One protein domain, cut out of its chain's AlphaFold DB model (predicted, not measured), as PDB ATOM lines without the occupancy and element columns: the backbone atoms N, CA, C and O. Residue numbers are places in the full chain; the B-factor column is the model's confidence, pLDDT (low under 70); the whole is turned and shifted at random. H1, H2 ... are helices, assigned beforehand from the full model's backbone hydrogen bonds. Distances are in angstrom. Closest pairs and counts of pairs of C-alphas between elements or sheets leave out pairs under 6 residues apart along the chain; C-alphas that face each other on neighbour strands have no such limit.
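This is residues 2 to 118 of the 118 residues of a protein of Acinetobacter lwoffii (UniProt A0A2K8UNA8). A small head of four helices, with a long, loose arm leading away from it: in the head H2, H3 and H4 pack crosswise on one another, and the long H1 crosses H3 on one side. The arm runs through the short H5 and H6, then changes direction in residues 88 to 101 and ends in H7, which sticks out with residues 93 to 118. The printed part has 117 residues with seven named helices, H1 to H7 in chain order, and no named strand; the class is all helix. The whole is extended, with a radius of gyration of the C-alphas of 22.8 A, and flat, spanning 71 by 45 by 23 A.

H1, residues 9 to 26, is the longest helix. With residues 14 to 21 alone it touches H3, residues 42 to 49, at a steep tilt of 62 degrees, opposite ways; the closest C-alphas, of Gly 17 and Glu 49, are 3.8 A apart. H3 is the hub, touching three helices. H2, residues 31 to 38, touches H3 about perpendicular, at 85 degrees, closest at the C-alphas of Ala 35 and Arg 42, 5.2 A apart. H4, residues 55 to 64, touches H3 at 80 degrees, about perpendicular, with the C-alphas of Leu 48 and Leu 58 closest at 6.8 A. H2 and H4 touch too, about perpendicular at 85 degrees, with the C-alphas of Ala 38 and Ala 64 closest at 5.1 A. The helix packing is mostly crossed, with no touching pair at a shallow tilt. H1 and H2 are close but not clearly touching, the C-alphas of Arg 24 and Val 34 being closest at 7.7 A; H1 and H4 are near each other. H5, residues 70 to 74, H6, residues 82 to 87, and H7, residues 102 to 114, touch no helix. Every O i to N i+4 pair is within hydrogen-bond range in H1 to H6; in H7 1 of 9 is, beside 4 of 10 O i to N i+3 pairs.

H1 begins at C-alpha 9, (-28.900, -24.337, -18.054), and measures 25.9 A from first to last C-alpha. H4 measures 14.4 A and H7 20.1 A. H6 begins at C-alpha 82, (-5.720, -46.793, -30.122), and H7 ends at C-alpha 114, (-44.370, -61.034, -12.006).

The C-alphas of Glu 33 and Trp 118, the two farthest apart, are 73.8 A from each other. The printed part has no cut. The link from H6 to H7, 14 residues, is long. Residues 72 to 79 also stand free. The mean pLDDT of the printed part is 83.1; residues 2, 90 and 98 to 118 are under 70.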
ATOM      1  N   LYS A   2     -18.553 -23.372  -9.343       63.88
ATOM      2  CA  LYS A   2     -18.177 -24.448 -10.282       63.88
ATOM      3  C   LYS A   2     -19.454 -24.943 -10.950       63.88
ATOM      4  O   LYS A   2     -20.430 -25.193 -10.246       63.88
ATOM      5  N   PHE A   3     -19.433 -25.092 -12.273       77.69
ATOM      6  CA  PHE A   3     -20.516 -25.740 -13.006       77.69
ATOM      7  C   PHE A   3     -20.738 -27.145 -12.427       77.69
ATOM      8  O   PHE A   3     -19.784 -27.910 -12.293       77.69
ATOM      9  N   ASN A   4     -21.971 -27.468 -12.036       78.12
ATOM     10  CA  ASN A   4     -22.326 -28.775 -11.480       78.12
ATOM     11  C   ASN A   4     -23.509 -29.383 -12.250       78.12
ATOM     12  O   ASN A   4     -24.288 -28.663 -12.873       78.12
ATOM     13  N   ALA A   5     -23.649 -30.710 -12.189       73.88
ATOM     14  CA  ALA A   5     -24.663 -31.456 -12.943       73.88
ATOM     15  C   ALA A   5     -26.117 -31.183 -12.505       73.88
ATOM     16  O   ALA A   5     -27.045 -31.626 -13.175       73.88
ATOM     17  N   TYR A   6     -26.322 -30.465 -11.398       76.12
ATOM     18  CA  TYR A   6     -27.638 -30.160 -10.829       76.12
ATOM     19  C   TYR A   6     -28.052 -28.695 -11.042       76.12
ATOM     20  O   TYR A   6     -29.096 -28.267 -10.553       76.12
ATOM     21  N   THR A   7     -27.243 -27.907 -11.757       82.81
ATOM     22  CA  THR A   7     -27.528 -26.498 -12.049       82.81
ATOM     23  C   THR A   7     -28.365 -26.391 -13.321       82.81
ATOM     24  O   THR A   7     -28.121 -27.096 -14.297       82.81
ATOM     25  N   THR A   8     -29.358 -25.498 -13.331       90.81
ATOM     26  CA  THR A   8     -30.173 -25.274 -14.531       90.81
ATOM     27  C   THR A   8     -29.329 -24.654 -15.652       90.81
ATOM     28  O   THR A   8     -28.425 -23.861 -15.369       90.81
ATOM     29  N   PRO A   9     -29.636 -24.929 -16.935       90.38
ATOM     30  CA  PRO A   9     -28.900 -24.337 -18.054       90.38
ATOM     31  C   PRO A   9     -28.844 -22.805 -17.995       90.38
ATOM     32  O   PRO A   9     -27.797 -22.211 -18.234       90.38
ATOM     33  N   SER A  10     -29.943 -22.161 -17.590       91.12
ATOM     34  CA  SER A  10     -30.007 -20.704 -17.424       91.12
ATOM     35  C   SER A  10     -29.064 -20.190 -16.330       91.12
ATOM     36  O   SER A  10     -28.425 -19.155 -16.510       91.12
ATOM     37  N   ALA A  11     -28.925 -20.912 -15.214       91.56
ATOM     38  CA  ALA A  11     -27.992 -20.531 -14.159       91.56
ATOM     39  C   ALA A  11     -26.526 -20.701 -14.596       91.56
ATOM     40  O   ALA A  11     -25.709 -19.825 -14.315       91.56
ATOM     41  N   MET A  12     -26.203 -21.762 -15.348       92.31
ATOM     42  CA  MET A  12     -24.871 -21.926 -15.952       92.31
ATOM     43  C   MET A  12     -24.563 -20.795 -16.941       92.31
ATOM     44  O   MET A  12     -23.484 -20.206 -16.887       92.31
ATOM     45  N   GLY A  13     -25.528 -20.460 -17.805       93.81
ATOM     46  CA  GLY A  13     -25.418 -19.342 -18.737       93.81
ATOM     47  C   GLY A  13     -25.148 -18.032 -18.004       93.81
ATOM     48  O   GLY A  13     -24.179 -17.344 -18.315       93.81
ATOM     49  N   ARG A  14     -25.940 -17.711 -16.975       94.56
ATOM     50  CA  ARG A  14     -25.765 -16.482 -16.187       94.56
ATOM     51  C   ARG A  14     -24.385 -16.393 -15.541       94.56
ATOM     52  O   ARG A  14     -23.768 -15.333 -15.578       94.56
ATOM     53  N   GLU A  15     -23.878 -17.495 -14.993       93.94
ATOM     54  CA  GLU A  15     -22.524 -17.522 -14.443       93.94
ATOM     55  C   GLU A  15     -21.457 -17.258 -15.518       93.94
ATOM     56  O   GLU A  15     -20.515 -16.500 -15.270       93.94
ATOM     57  N   LEU A  16     -21.594 -17.846 -16.710       93.94
ATOM     58  CA  LEU A  16     -20.699 -17.570 -17.834       93.94
ATOM     59  C   LEU A  16     -20.768 -16.090 -18.249       93.94
ATOM     60  O   LEU A  16     -19.728 -15.450 -18.393       93.94
ATOM     61  N   GLY A  17     -21.974 -15.534 -18.360       96.31
ATOM     62  CA  GLY A  17     -22.202 -14.125 -18.682       96.31
ATOM     63  C   GLY A  17     -21.549 -13.171 -17.679       96.31
ATOM     64  O   GLY A  17     -20.868 -12.220 -18.068       96.31
ATOM     65  N   GLU A  18     -21.638 -13.467 -16.380       96.75
ATOM     66  CA  GLU A  18     -20.933 -12.689 -15.358       96.75
ATOM     67  C   GLU A  18     -19.409 -12.747 -15.508       96.75
ATOM     68  O   GLU A  18     -18.727 -11.761 -15.223       96.75
ATOM     69  N   ARG A  19     -18.845 -13.889 -15.919       95.44
ATOM     70  CA  ARG A  19     -17.398 -14.009 -16.164       95.44
ATOM     71  C   ARG A  19     -16.972 -13.163 -17.358       95.44
ATOM     72  O   ARG A  19     -15.979 -12.453 -17.239       95.44
ATOM     73  N   LEU A  20     -17.748 -13.165 -18.444       96.75
ATOM     74  CA  LEU A  20     -17.513 -12.297 -19.605       96.75
ATOM     75  C   LEU A  20     -17.555 -10.819 -19.208       96.75
ATOM     76  O   LEU A  20     -16.651 -10.058 -19.547       96.75
ATOM     77  N   LYS A  21     -18.552 -10.430 -18.405       98.06
ATOM     78  CA  LYS A  21     -18.655  -9.068 -17.874       98.06
ATOM     79  C   LYS A  21     -17.427  -8.682 -17.049       98.06
ATOM     80  O   LYS A  21     -16.919  -7.575 -17.199       98.06
ATOM     81  N   ARG A  22     -16.946  -9.575 -16.175       97.44
ATOM     82  CA  ARG A  22     -15.722  -9.343 -15.389       97.44
ATOM     83  C   ARG A  22     -14.493  -9.218 -16.291       97.44
ATOM     84  O   ARG A  22     -13.723  -8.290 -16.093       97.44
ATOM     85  N   ALA A  23     -14.339 -10.090 -17.288       96.56
ATOM     86  CA  ALA A  23     -13.233 -10.023 -18.244       96.56
ATOM     87  C   ALA A  23     -13.209  -8.681 -18.986       96.56
ATOM     88  O   ALA A  23     -12.173  -8.028 -19.025       96.56
ATOM     89  N   ARG A  24     -14.368  -8.211 -19.469       98.06
ATOM     90  CA  ARG A  24     -14.489  -6.878 -20.071       98.06
ATOM     91  C   ARG A  24     -14.084  -5.762 -19.106       98.06
ATOM     92  O   ARG A  24     -13.334  -4.873 -19.488       98.06
ATOM     93  N   LEU A  25     -14.611  -5.783 -17.881       98.06
ATOM     94  CA  LEU A  25     -14.328  -4.742 -16.891       98.06
ATOM     95  C   LEU A  25     -12.851  -4.714 -16.478       98.06
ATOM     96  O   LEU A  25     -12.332  -3.639 -16.232       98.06
ATOM     97  N   ASN A  26     -12.169  -5.861 -16.449       97.56
ATOM     98  CA  ASN A  26     -10.732  -5.930 -16.166       97.56
ATOM     99  C   ASN A  26      -9.864  -5.289 -17.262       97.56
ATOM    100  O   ASN A  26      -8.695  -5.017 -17.015       97.56
ATOM    101  N   LEU A  27     -10.421  -5.087 -18.459       96.69
ATOM    102  CA  LEU A  27      -9.783  -4.373 -19.566       96.69
ATOM    103  C   LEU A  27     -10.218  -2.898 -19.636       96.69
ATOM    104  O   LEU A  27      -9.869  -2.216 -20.591       96.69
ATOM    105  N   ASP A  28     -11.013  -2.421 -18.669       97.88
ATOM    106  CA  ASP A  28     -11.586  -1.068 -18.630       97.88
ATOM    107  C   ASP A  28     -12.421  -0.687 -19.870       97.88
ATOM    108  O   ASP A  28     -12.618   0.488 -20.171       97.88
ATOM    109  N   LEU A  29     -12.976  -1.679 -20.574       97.69
ATOM    110  CA  LEU A  29     -13.776  -1.452 -21.779       97.69
ATOM    111  C   LEU A  29     -15.269  -1.349 -21.459       97.69
ATOM    112  O   LEU A  29     -15.816  -2.100 -20.648       97.69
ATOM    113  N   THR A  30     -15.986  -0.478 -22.153       98.44
ATOM    114  CA  THR A  30     -17.451  -0.415 -22.162       98.44
ATOM    115  C   THR A  30     -18.056  -1.498 -23.061       98.44
ATOM    116  O   THR A  30     -17.388  -2.119 -23.887       98.44
ATOM    117  N   GLN A  31     -19.365  -1.746 -22.917       98.44
ATOM    118  CA  GLN A  31     -20.074  -2.669 -23.814       98.44
ATOM    119  C   GLN A  31     -20.056  -2.195 -25.275       98.44
ATOM    120  O   GLN A  31     -20.095  -3.036 -26.163       98.44
ATOM    121  N   GLU A  32     -20.032  -0.880 -25.519       98.56
ATOM    122  CA  GLU A  32     -19.994  -0.313 -26.874       98.56
ATOM    123  C   GLU A  32     -18.626  -0.542 -27.524       98.56
ATOM    124  O   GLU A  32     -18.554  -1.043 -28.642       98.56
ATOM    125  N   GLU A  33     -17.544  -0.265 -26.796       98.31
ATOM    126  CA  GLU A  33     -16.174  -0.422 -27.302       98.31
ATOM    127  C   GLU A  33     -15.863  -1.880 -27.653       98.31
ATOM    128  O   GLU A  33     -15.357  -2.168 -28.740       98.31
ATOM    129  N   VAL A  34     -16.237  -2.826 -26.784       98.12
ATOM    130  CA  VAL A  34     -16.060  -4.254 -27.091       98.12
ATOM    131  C   VAL A  34     -16.957  -4.693 -28.242       98.12
ATOM    132  O   VAL A  34     -16.518  -5.475 -29.081       98.12
ATOM    133  N   ALA A  35     -18.197  -4.199 -28.317       98.44
ATOM    134  CA  ALA A  35     -19.100  -4.523 -29.418       98.44
ATOM    135  C   ALA A  35     -18.510  -4.094 -30.768       98.44
ATOM    136  O   ALA A  35     -18.496  -4.885 -31.712       98.44
ATOM    137  N   GLN A  36     -17.952  -2.881 -30.825       98.19
ATOM    138  CA  GLN A  36     -17.281  -2.356 -32.007       98.19
ATOM    139  C   GLN A  36     -16.066  -3.209 -32.391       98.19
ATOM    140  O   GLN A  36     -15.935  -3.581 -33.557       98.19
ATOM    141  N   SER A  37     -15.220  -3.579 -31.423       97.38
ATOM    142  CA  SER A  37     -14.059  -4.444 -31.671       97.38
ATOM    143  C   SER A  37     -14.450  -5.856 -32.122       97.38
ATOM    144  O   SER A  37     -13.756  -6.455 -32.939       97.38
ATOM    145  N   ALA A  38     -15.548  -6.399 -31.594       97.25
ATOM    146  CA  ALA A  38     -16.059  -7.725 -31.939       97.25
ATOM    147  C   ALA A  38     -16.894  -7.737 -33.235       97.25
ATOM    148  O   ALA A  38     -17.251  -8.811 -33.718       97.25
ATOM    149  N   GLY A  39     -17.238  -6.572 -33.796       97.81
ATOM    150  CA  GLY A  39     -18.098  -6.470 -34.978       97.81
ATOM    151  C   GLY A  39     -19.542  -6.929 -34.732       97.81
ATOM    152  O   GLY A  39     -20.201  -7.412 -35.652       97.81
ATOM    153  N   ILE A  40     -20.036  -6.800 -33.498       98.06
ATOM    154  CA  ILE A  40     -21.402  -7.168 -33.093       98.06
ATOM    155  C   ILE A  40     -22.129  -5.964 -32.490       98.06
ATOM    156  O   ILE A  40     -21.536  -4.927 -32.219       98.06
ATOM    157  N   SER A  41     -23.440  -6.076 -32.269       98.38
ATOM    158  CA  SER A  41     -24.197  -4.985 -31.645       98.38
ATOM    159  C   SER A  41     -23.941  -4.899 -30.133       98.38
ATOM    160  O   SER A  41     -23.784  -5.922 -29.461       98.38
ATOM    161  N   ARG A  42     -24.026  -3.692 -29.555       98.31
ATOM    162  CA  ARG A  42     -24.018  -3.482 -28.092       98.31
ATOM    163  C   ARG A  42     -25.065  -4.331 -27.365       98.31
ATOM    164  O   ARG A  42     -24.829  -4.830 -26.266       98.31
ATOM    165  N   TYR A  43     -26.237  -4.500 -27.983       98.31
ATOM    166  CA  TYR A  43     -27.304  -5.348 -27.452       98.31
ATOM    167  C   TYR A  43     -26.874  -6.819 -27.378       98.31
ATOM    168  O   TYR A  43     -27.129  -7.472 -26.369       98.31
ATOM    169  N   THR A  44     -26.160  -7.316 -28.391       98.31
ATOM    170  CA  THR A  44     -25.597  -8.673 -28.404       98.31
ATOM    171  C   THR A  44     -24.625  -8.874 -27.242       98.31
ATOM    172  O   THR A  44     -24.748  -9.860 -26.522       98.31
ATOM    173  N   VAL A  45     -23.728  -7.913 -26.984       98.38
ATOM    174  CA  VAL A  45     -22.820  -7.965 -25.820       98.38
ATOM    175  C   VAL A  45     -23.605  -8.035 -24.509       98.38
ATOM    176  O   VAL A  45     -23.306  -8.862 -23.653       98.38
ATOM    177  N   LYS A  46     -24.657  -7.221 -24.358       98.31
ATOM    178  CA  LYS A  46     -25.521  -7.253 -23.167       98.31
ATOM    179  C   LYS A  46     -26.185  -8.622 -22.967       98.31
ATOM    180  O   LYS A  46     -26.251  -9.088 -21.835       98.31
ATOM    181  N   ILE A  47     -26.690  -9.239 -24.034       98.19
ATOM    182  CA  ILE A  47     -27.332 -10.561 -23.994       98.19
ATOM    183  C   ILE A  47     -26.318 -11.652 -23.613       98.19
ATOM    184  O   ILE A  47     -26.591 -12.446 -22.710       98.19
ATOM    185  N   LEU A  48     -25.107 -11.600 -24.178       98.00
ATOM    186  CA  LEU A  48     -24.002 -12.494 -23.813       98.00
ATOM    187  C   LEU A  48     -23.605 -12.353 -22.337       98.00
ATOM    188  O   LEU A  48     -23.477 -13.354 -21.635       98.00
ATOM    189  N   GLU A  49     -23.492 -11.127 -21.818       97.94
ATOM    190  CA  GLU A  49     -23.226 -10.880 -20.390       97.94
ATOM    191  C   GLU A  49     -24.368 -11.334 -19.464       97.94
ATOM    192  O   GLU A  49     -24.157 -11.526 -18.265       97.94
ATOM    193  N   GLN A  50     -25.581 -11.516 -19.992       97.31
ATOM    194  CA  GLN A  50     -26.719 -12.086 -19.262       97.31
ATOM    195  C   GLN A  50     -26.763 -13.618 -19.324       97.31
ATOM    196  O   GLN A  50     -27.553 -14.224 -18.592       97.31
ATOM    197  N   GLY A  51     -25.892 -14.232 -20.130       95.75
ATOM    198  CA  GLY A  51     -25.770 -15.678 -20.250       95.75
ATOM    199  C   GLY A  51     -26.581 -16.308 -21.375       95.75
ATOM    200  O   GLY A  51     -26.875 -17.499 -21.296       95.75
ATOM    201  N   ASP A  52     -26.968 -15.523 -22.376       96.56
ATOM    202  CA  ASP A  52     -27.743 -15.973 -23.532       96.56
ATOM    203  C   ASP A  52     -27.092 -15.477 -24.836       96.56
ATOM    204  O   ASP A  52     -26.214 -14.619 -24.812       96.56
ATOM    205  N   GLY A  53     -27.492 -16.016 -25.984       95.50
ATOM    206  CA  GLY A  53     -26.989 -15.613 -27.295       95.50
ATOM    207  C   GLY A  53     -26.450 -16.766 -28.135       95.50
ATOM    208  O   GLY A  53     -26.513 -17.942 -27.773       95.50
ATOM    209  N   LYS A  54     -25.941 -16.425 -29.320       96.50
ATOM    210  CA  LYS A  54     -25.422 -17.415 -30.266       96.50
ATOM    211  C   LYS A  54     -23.962 -17.719 -29.964       96.50
ATOM    212  O   LYS A  54     -23.188 -16.834 -29.610       96.50
ATOM    213  N   VAL A  55     -23.563 -18.961 -30.228       95.81
ATOM    214  CA  VAL A  55     -22.166 -19.394 -30.071       95.81
ATOM    215  C   VAL A  55     -21.222 -18.552 -30.933       95.81
ATOM    216  O   VAL A  55     -20.158 -18.178 -30.468       95.81
ATOM    217  N   GLN A  56     -21.617 -18.191 -32.156       97.06
ATOM    218  CA  GLN A  56     -20.794 -17.347 -33.028       97.06
ATOM    219  C   GLN A  56     -20.523 -15.959 -32.422       97.06
ATOM    220  O   GLN A  56     -19.389 -15.491 -32.473       97.06
ATOM    221  N   ASP A  57     -21.532 -15.340 -31.804       97.62
ATOM    222  CA  ASP A  57     -21.386 -14.032 -31.156       97.62
ATOM    223  C   ASP A  57     -20.486 -14.131 -29.914       97.62
ATOM    224  O   ASP A  57     -19.671 -13.246 -29.659       97.62
ATOM    225  N   LEU A  58     -20.581 -15.242 -29.171       96.81
ATOM    226  CA  LEU A  58     -19.674 -15.542 -28.063       96.81
ATOM    227  C   LEU A  58     -18.220 -15.661 -28.541       96.81
ATOM    228  O   LEU A  58     -17.334 -15.100 -27.903       96.81
ATOM    229  N   MET A  59     -17.965 -16.354 -29.656       96.69
ATOM    230  CA  MET A  59     -16.611 -16.464 -30.217       96.69
ATOM    231  C   MET A  59     -16.063 -15.089 -30.616       96.69
ATOM    232  O   MET A  59     -14.923 -14.776 -30.289       96.69
ATOM    233  N   ALA A  60     -16.880 -14.249 -31.261       97.56
ATOM    234  CA  ALA A  60     -16.491 -12.885 -31.624       97.56
ATOM    235  C   ALA A  60     -16.135 -12.042 -30.386       97.56
ATOM    236  O   ALA A  60     -15.112 -11.358 -30.367       97.56
ATOM    237  N   LEU A  61     -16.939 -12.146 -29.323       97.50
ATOM    238  CA  LEU A  61     -16.684 -11.466 -28.056       97.50
ATOM    239  C   LEU A  61     -15.391 -11.957 -27.380       97.50
ATOM    240  O   LEU A  61     -14.612 -11.144 -26.896       97.50
ATOM    241  N   LEU A  62     -15.143 -13.271 -27.358       96.25
ATOM    242  CA  LEU A  62     -13.928 -13.849 -26.771       96.25
ATOM    243  C   LEU A  62     -12.655 -13.437 -27.520       96.25
ATOM    244  O   LEU A  62     -11.629 -13.237 -26.876       96.25
ATOM    245  N   ILE A  63     -12.725 -13.290 -28.847       96.38
ATOM    246  CA  ILE A  63     -11.623 -12.754 -29.658       96.38
ATOM    247  C   ILE A  63     -11.342 -11.299 -29.268       96.38
ATOM    248  O   ILE A  63     -10.195 -10.954 -29.007       96.38
ATOM    249  N   ALA A  64     -12.376 -10.458 -29.169       96.75
ATOM    250  CA  ALA A  64     -12.210  -9.051 -28.792       96.75
ATOM    251  C   ALA A  64     -11.695  -8.851 -27.353       96.75
ATOM    252  O   ALA A  64     -11.079  -7.832 -27.059       96.75
ATOM    253  N   LEU A  65     -11.946  -9.813 -26.463       96.06
ATOM    254  CA  LEU A  65     -11.458  -9.819 -25.080       96.06
ATOM    255  C   LEU A  65     -10.109 -10.540 -24.904       96.06
ATOM    256  O   LEU A  65      -9.673 -10.702 -23.767       96.06
ATOM    257  N   ASP A  66      -9.494 -11.027 -25.986       94.50
ATOM    258  CA  ASP A  66      -8.256 -11.821 -25.966       94.50
ATOM    259  C   ASP A  66      -8.306 -13.024 -24.995       94.50
ATOM    260  O   ASP A  66      -7.351 -13.376 -24.310       94.50
ATOM    261  N   CYS A  67      -9.477 -13.664 -24.895       92.25
ATOM    262  CA  CYS A  67      -9.749 -14.770 -23.966       92.25
ATOM    263  C   CYS A  67      -9.926 -16.118 -24.687       92.25
ATOM    264  O   CYS A  67     -10.551 -17.039 -24.157       92.25
ATOM    265  N   THR A  68      -9.416 -16.243 -25.913       91.88
ATOM    266  CA  THR A  68      -9.654 -17.414 -26.775       91.88
ATOM    267  C   THR A  68      -9.055 -18.707 -26.218       91.88
ATOM    268  O   THR A  68      -9.688 -19.755 -26.330       91.88
ATOM    269  N   GLU A  69      -7.925 -18.640 -25.513       88.88
ATOM    270  CA  GLU A  69      -7.263 -19.795 -24.877       88.88
ATOM    271  C   GLU A  69      -8.145 -20.504 -23.832       88.88
ATOM    272  O   GLU A  69      -7.982 -21.689 -23.536       88.88
ATOM    273  N   GLN A  70      -9.134 -19.805 -23.267       86.88
ATOM    274  CA  GLN A  70     -10.064 -20.404 -22.309       86.88
ATOM    275  C   GLN A  70     -10.969 -21.464 -22.957       86.88
ATOM    276  O   GLN A  70     -11.493 -22.329 -22.249       86.88
ATOM    277  N   LEU A  71     -11.136 -21.433 -24.286       86.62
ATOM    278  CA  LEU A  71     -11.933 -22.414 -25.025       86.62
ATOM    279  C   LEU A  71     -11.315 -23.812 -24.992       86.62
ATOM    280  O   LEU A  71     -12.060 -24.786 -24.882       86.62
ATOM    281  N   ASP A  72      -9.985 -23.920 -24.990       85.06
ATOM    282  CA  ASP A  72      -9.290 -25.215 -24.932       85.06
ATOM    283  C   ASP A  72      -9.577 -25.962 -23.621       85.06
ATOM    284  O   ASP A  72      -9.607 -27.193 -23.570       85.06
ATOM    285  N   ASN A  73      -9.867 -25.205 -22.560       85.62
ATOM    286  CA  ASN A  73     -10.236 -25.735 -21.252       85.62
ATOM    287  C   ASN A  73     -11.745 -25.993 -21.106       85.62
ATOM    288  O   ASN A  73     -12.154 -26.705 -20.187       85.62
ATOM    289  N   LEU A  74     -12.584 -25.419 -21.978       85.38
ATOM    290  CA  LEU A  74     -14.043 -25.563 -21.920       85.38
ATOM    291  C   LEU A  74     -14.457 -26.989 -22.290       85.38
ATOM    292  O   LEU A  74     -15.265 -27.604 -21.592       85.38
ATOM    293  N   LEU A  75     -13.867 -27.529 -23.357       80.94
ATOM    294  CA  LEU A  75     -13.988 -28.931 -23.742       80.94
ATOM    295  C   LEU A  75     -12.634 -29.436 -24.226       80.94
ATOM    296  O   LEU A  75     -12.246 -29.197 -25.367       80.94
ATOM    297  N   VAL A  76     -11.958 -30.203 -23.371       80.44
ATOM    298  CA  VAL A  76     -10.714 -30.878 -23.749       80.44
ATOM    299  C   VAL A  76     -10.976 -31.754 -24.985       80.44
ATOM    300  O   VAL A  76     -11.970 -32.502 -24.994       80.44
ATOM    301  N   PRO A  77     -10.104 -31.703 -26.014       77.62
ATOM    302  CA  PRO A  77     -10.213 -32.559 -27.184       77.62
ATOM    303  C   PRO A  77     -10.388 -34.025 -26.785       77.62
ATOM    304  O   PRO A  77      -9.604 -34.587 -26.019       77.62
ATOM    305  N   GLN A  78     -11.439 -34.659 -27.298       75.75
ATOM    306  CA  GLN A  78     -11.742 -36.051 -26.980       75.75
ATOM    307  C   GLN A  78     -10.815 -36.969 -27.783       75.75
ATOM    308  O   GLN A  78     -11.059 -37.248 -28.959       75.75
ATOM    309  N   ILE A  79      -9.736 -37.429 -27.151       75.38
ATOM    310  CA  ILE A  79      -8.785 -38.361 -27.762       75.38
ATOM    311  C   ILE A  79      -9.410 -39.761 -27.776       75.38
ATOM    312  O   ILE A  79      -9.800 -40.297 -26.738       75.38
ATOM    313  N   ILE A  80      -9.491 -40.380 -28.955       76.06
ATOM    314  CA  ILE A  80      -9.917 -41.778 -29.093       76.06
ATOM    315  C   ILE A  80      -8.701 -42.670 -28.835       76.06
ATOM    316  O   ILE A  80      -7.662 -42.494 -29.471       76.06
ATOM    317  N   SER A  81      -8.814 -43.644 -27.929       79.25
ATOM    318  CA  SER A  81      -7.681 -44.534 -27.646       79.25
ATOM    319  C   SER A  81      -7.359 -45.449 -28.844       79.25
ATOM    320  O   SER A  81      -8.269 -45.830 -29.589       79.25
ATOM    321  N   PRO A  82      -6.099 -45.887 -29.029       72.81
ATOM    322  CA  PRO A  82      -5.720 -46.793 -30.122       72.81
ATOM    323  C   PRO A  82      -6.542 -48.092 -30.156       72.81
ATOM    324  O   PRO A  82      -6.941 -48.559 -31.221       72.81
ATOM    325  N   ILE A  83      -6.880 -48.640 -28.983       77.19
ATOM    326  CA  ILE A  83      -7.744 -49.824 -28.850       77.19
ATOM    327  C   ILE A  83      -9.165 -49.518 -29.335       77.19
ATOM    328  O   ILE A  83      -9.784 -50.343 -30.009       77.19
ATOM    329  N   GLN A  84      -9.699 -48.337 -29.012       75.75
ATOM    330  CA  GLN A  84     -11.001 -47.904 -29.514       75.75
ATOM    331  C   GLN A  84     -10.972 -47.688 -31.031       75.75
ATOM    332  O   GLN A  84     -11.901 -48.126 -31.701       75.75
ATOM    333  N   LEU A  85      -9.908 -47.108 -31.595       76.44
ATOM    334  CA  LEU A  85      -9.730 -46.977 -33.048       76.44
ATOM    335  C   LEU A  85      -9.689 -48.340 -33.752       76.44
ATOM    336  O   LEU A  85     -10.328 -48.511 -34.792       76.44
ATOM    337  N   PHE A  86      -9.001 -49.321 -33.160       73.19
ATOM    338  CA  PHE A  86      -8.947 -50.688 -33.678       73.19
ATOM    339  C   PHE A  86     -10.327 -51.360 -33.643       73.19
ATOM    340  O   PHE A  86     -10.773 -51.920 -34.644       73.19
ATOM    341  N   LYS A  87     -11.060 -51.228 -32.526       76.88
ATOM    342  CA  LYS A  87     -12.451 -51.707 -32.398       76.88
ATOM    343  C   LYS A  87     -13.395 -51.025 -33.390       76.88
ATOM    344  O   LYS A  87     -14.275 -51.674 -33.946       76.88
ATOM    345  N   LEU A  88     -13.186 -49.737 -33.648       74.50
ATOM    346  CA  LEU A  88     -13.915 -48.965 -34.652       74.50
ATOM    347  C   LEU A  88     -13.479 -49.298 -36.090       74.50
ATOM    348  O   LEU A  88     -14.101 -48.806 -37.032       74.50
ATOM    349  N   ARG A  89     -12.433 -50.119 -36.289       71.62
ATOM    350  CA  ARG A  89     -11.793 -50.386 -37.592       71.62
ATOM    351  C   ARG A  89     -11.497 -49.089 -38.357       71.62
ATOM    352  O   ARG A  89     -11.783 -48.978 -39.545       71.62
ATOM    353  N   GLY A  90     -11.024 -48.068 -37.640       67.31
ATOM    354  CA  GLY A  90     -10.756 -46.737 -38.192       67.31
ATOM    355  C   GLY A  90     -11.993 -45.877 -38.495       67.31
ATOM    356  O   GLY A  90     -11.846 -44.756 -38.976       67.31
ATOM    357  N   LYS A  91     -13.220 -46.335 -38.207       71.25
ATOM    358  CA  LYS A  91     -14.443 -45.545 -38.422       71.25
ATOM    359  C   LYS A  91     -14.706 -44.601 -37.247       71.25
ATOM    360  O   LYS A  91     -15.237 -45.000 -36.215       71.25
ATOM    361  N   ILE A  92     -14.389 -43.322 -37.425       74.19
ATOM    362  CA  ILE A  92     -14.730 -42.267 -36.461       74.19
ATOM    363  C   ILE A  92     -16.255 -42.068 -36.444       74.19
ATOM    364  O   ILE A  92     -16.897 -41.988 -37.497       74.19
ATOM    365  N   ARG A  93     -16.861 -41.979 -35.251       80.06
ATOM    366  CA  ARG A  93     -18.297 -41.689 -35.113       80.06
ATOM    367  C   ARG A  93     -18.587 -40.277 -35.627       80.06
ATOM    368  O   ARG A  93     -18.069 -39.311 -35.088       80.06
ATOM    369  N   ARG A  94     -19.449 -40.161 -36.640       77.38
ATOM    370  CA  ARG A  94     -19.915 -38.865 -37.178       77.38
ATOM    371  C   ARG A  94     -21.272 -38.427 -36.627       77.38
ATOM    372  O   ARG A  94     -21.606 -37.253 -36.668       77.38
ATOM    373  N   ARG A  95     -22.067 -39.380 -36.137       78.31
ATOM    374  CA  ARG A  95     -23.377 -39.151 -35.520       78.31
ATOM    375  C   ARG A  95     -23.727 -40.296 -34.580       78.31
ATOM    376  O   ARG A  95     -23.213 -41.408 -34.727       78.31
ATOM    377  N   ALA A  96     -24.651 -40.053 -33.659       76.25
ATOM    378  CA  ALA A  96     -25.419 -41.139 -33.073       76.25
ATOM    379  C   ALA A  96     -26.443 -41.631 -34.112       76.25
ATOM    380  O   ALA A  96     -27.163 -40.832 -34.716       76.25
ATOM    381  N   SER A  97     -26.489 -42.940 -34.356       74.94
ATOM    382  CA  SER A  97     -27.690 -43.572 -34.895       74.94
ATOM    383  C   SER A  97     -28.652 -43.728 -33.724       74.94
ATOM    384  O   SER A  97     -28.288 -44.360 -32.733       74.94
ATOM    385  N   GLY A  98     -29.838 -43.130 -33.804       57.78
ATOM    386  CA  GLY A  98     -30.891 -43.388 -32.828       57.78
ATOM    387  C   GLY A  98     -31.354 -44.829 -32.985       57.78
ATOM    388  O   GLY A  98     -32.201 -45.118 -33.819       57.78
ATOM    389  N   THR A  99     -30.756 -45.758 -32.248       56.38
ATOM    390  CA  THR A  99     -31.382 -47.055 -32.007       56.38
ATOM    391  C   THR A  99     -32.507 -46.808 -31.024       56.38
ATOM    392  O   THR A  99     -32.263 -46.268 -29.945       56.38
ATOM    393  N   ASN A 100     -33.722 -47.158 -31.439       55.84
ATOM    394  CA  ASN A 100     -34.942 -47.022 -30.666       55.84
ATOM    395  C   ASN A 100     -34.706 -47.558 -29.245       55.84
ATOM    396  O   ASN A 100     -34.531 -48.761 -29.044       55.84
ATOM    397  N   HIS A 101     -34.649 -46.657 -28.267       51.19
ATOM    398  CA  HIS A 101     -34.395 -46.971 -26.858       51.19
ATOM    399  C   HIS A 101     -35.639 -47.602 -26.192       51.19
ATOM    400  O   HIS A 101     -35.762 -47.620 -24.972       51.19
ATOM    401  N   ASP A 102     -36.563 -48.140 -26.991       53.72
ATOM    402  CA  ASP A 102     -37.747 -48.863 -26.534       53.72
ATOM    403  C   ASP A 102     -37.401 -50.266 -26.019       53.72
ATOM    404  O   ASP A 102     -38.061 -50.766 -25.112       53.72
ATOM    405  N   ALA A 103     -36.312 -50.881 -26.498       53.31
ATOM    406  CA  ALA A 103     -35.946 -52.240 -26.085       53.31
ATOM    407  C   ALA A 103     -35.491 -52.341 -24.613       53.31
ATOM    408  O   ALA A 103     -35.702 -53.369 -23.976       53.31
ATOM    409  N   ILE A 104     -34.909 -51.276 -24.045       53.69
ATOM    410  CA  ILE A 104     -34.442 -51.267 -22.643       53.69
ATOM    411  C   ILE A 104     -35.616 -51.025 -21.677       53.69
ATOM    412  O   ILE A 104     -35.627 -51.531 -20.554       53.69
ATOM    413  N   THR A 105     -36.653 -50.309 -22.121       52.50
ATOM    414  CA  THR A 105     -37.852 -50.029 -21.317       52.50
ATOM    415  C   THR A 105     -38.760 -51.263 -21.206       52.50
ATOM    416  O   THR A 105     -39.357 -51.496 -20.154       52.50
ATOM    417  N   SER A 106     -38.807 -52.121 -22.233       51.72
ATOM    418  CA  SER A 106     -39.644 -53.332 -22.232       51.72
ATOM    419  C   SER A 106     -39.199 -54.421 -21.244       51.72
ATOM    420  O   SER A 106     -40.032 -55.216 -20.817       51.72
ATOM    421  N   GLN A 107     -37.924 -54.464 -20.838       54.12
ATOM    422  CA  GLN A 107     -37.448 -55.419 -19.822       54.12
ATOM    423  C   GLN A 107     -37.715 -54.952 -18.384       54.12
ATOM    424  O   GLN A 107     -37.964 -55.789 -17.519       54.12
ATOM    425  N   ARG A 108     -37.769 -53.636 -18.123       46.91
ATOM    426  CA  ARG A 108     -38.121 -53.100 -16.791       46.91
ATOM    427  C   ARG A 108     -39.578 -53.374 -16.405       46.91
ATOM    428  O   ARG A 108     -39.847 -53.623 -15.238       46.91
ATOM    429  N   ASN A 109     -40.487 -53.399 -17.382       54.00
ATOM    430  CA  ASN A 109     -41.915 -53.659 -17.153       54.00
ATOM    431  C   ASN A 109     -42.293 -55.150 -17.080       54.00
ATOM    432  O   ASN A 109     -43.452 -55.456 -16.808       54.00
ATOM    433  N   LYS A 110     -41.359 -56.077 -17.340       50.75
ATOM    434  CA  LYS A 110     -41.588 -57.511 -17.082       50.75
ATOM    435  C   LYS A 110     -41.332 -57.868 -15.619       50.75
ATOM    436  O   LYS A 110     -42.137 -58.578 -15.037       50.75
ATOM    437  N   ILE A 111     -40.294 -57.286 -15.017       51.38
ATOM    438  CA  ILE A 111     -39.921 -57.550 -13.617       51.38
ATOM    439  C   ILE A 111     -41.019 -57.067 -12.652       51.38
ATOM    440  O   ILE A 111     -41.303 -57.722 -11.664       51.38
ATOM    441  N   THR A 112     -41.716 -55.970 -12.960       52.72
ATOM    442  CA  THR A 112     -42.760 -55.426 -12.071       52.72
ATOM    443  C   THR A 112     -44.124 -56.114 -12.166       52.72
ATOM    444  O   THR A 112     -44.968 -55.859 -11.313       52.72
ATOM    445  N   LYS A 113     -44.375 -56.947 -13.187       53.75
ATOM    446  CA  LYS A 113     -45.659 -57.657 -13.341       53.75
ATOM    447  C   LYS A 113     -45.657 -59.069 -12.759       53.75
ATOM    448  O   LYS A 113     -46.736 -59.572 -12.483       53.75
ATOM    449  N   GLU A 114     -44.491 -59.687 -12.589       53.94
ATOM    450  CA  GLU A 114     -44.370 -61.034 -12.006       53.94
ATOM    451  C   GLU A 114     -44.254 -61.000 -10.467       53.94
ATOM    452  O   GLU A 114     -44.638 -61.965  -9.817       53.94
ATOM    453  N   ASP A 115     -43.847 -59.868  -9.875       54.31
ATOM    454  CA  ASP A 115     -43.736 -59.681  -8.414       54.31
ATOM    455  C   ASP A 115     -45.000 -59.071  -7.754       54.31
ATOM    456  O   ASP A 115     -44.963 -58.652  -6.595       54.31
ATOM    457  N   LEU A 116     -46.122 -58.987  -8.479       58.84
ATOM    458  CA  LEU A 116     -47.388 -58.406  -7.998       58.84
ATOM    459  C   LEU A 116     -48.569 -59.389  -8.074       58.84
ATOM    460  O   LEU A 116     -49.696 -58.985  -8.342       58.84
ATOM    461  N   ASP A 117     -48.302 -60.667  -7.819       53.03
ATOM    462  CA  ASP A 117     -49.318 -61.641  -7.407       53.03
ATOM    463  C   ASP A 117     -49.075 -61.999  -5.928       53.03
ATOM    464  O   ASP A 117     -48.359 -62.950  -5.602       53.03
ATOM    465  N   TRP A 118     -49.643 -61.188  -5.028       56.62
ATOM    466  CA  TRP A 118     -50.038 -61.570  -3.666       56.62
ATOM    467  C   TRP A 118     -51.252 -60.747  -3.222       56.62
ATOM    468  O   TRP A 118     -51.275 -59.524  -3.496       56.62
TER     469      TRP A 118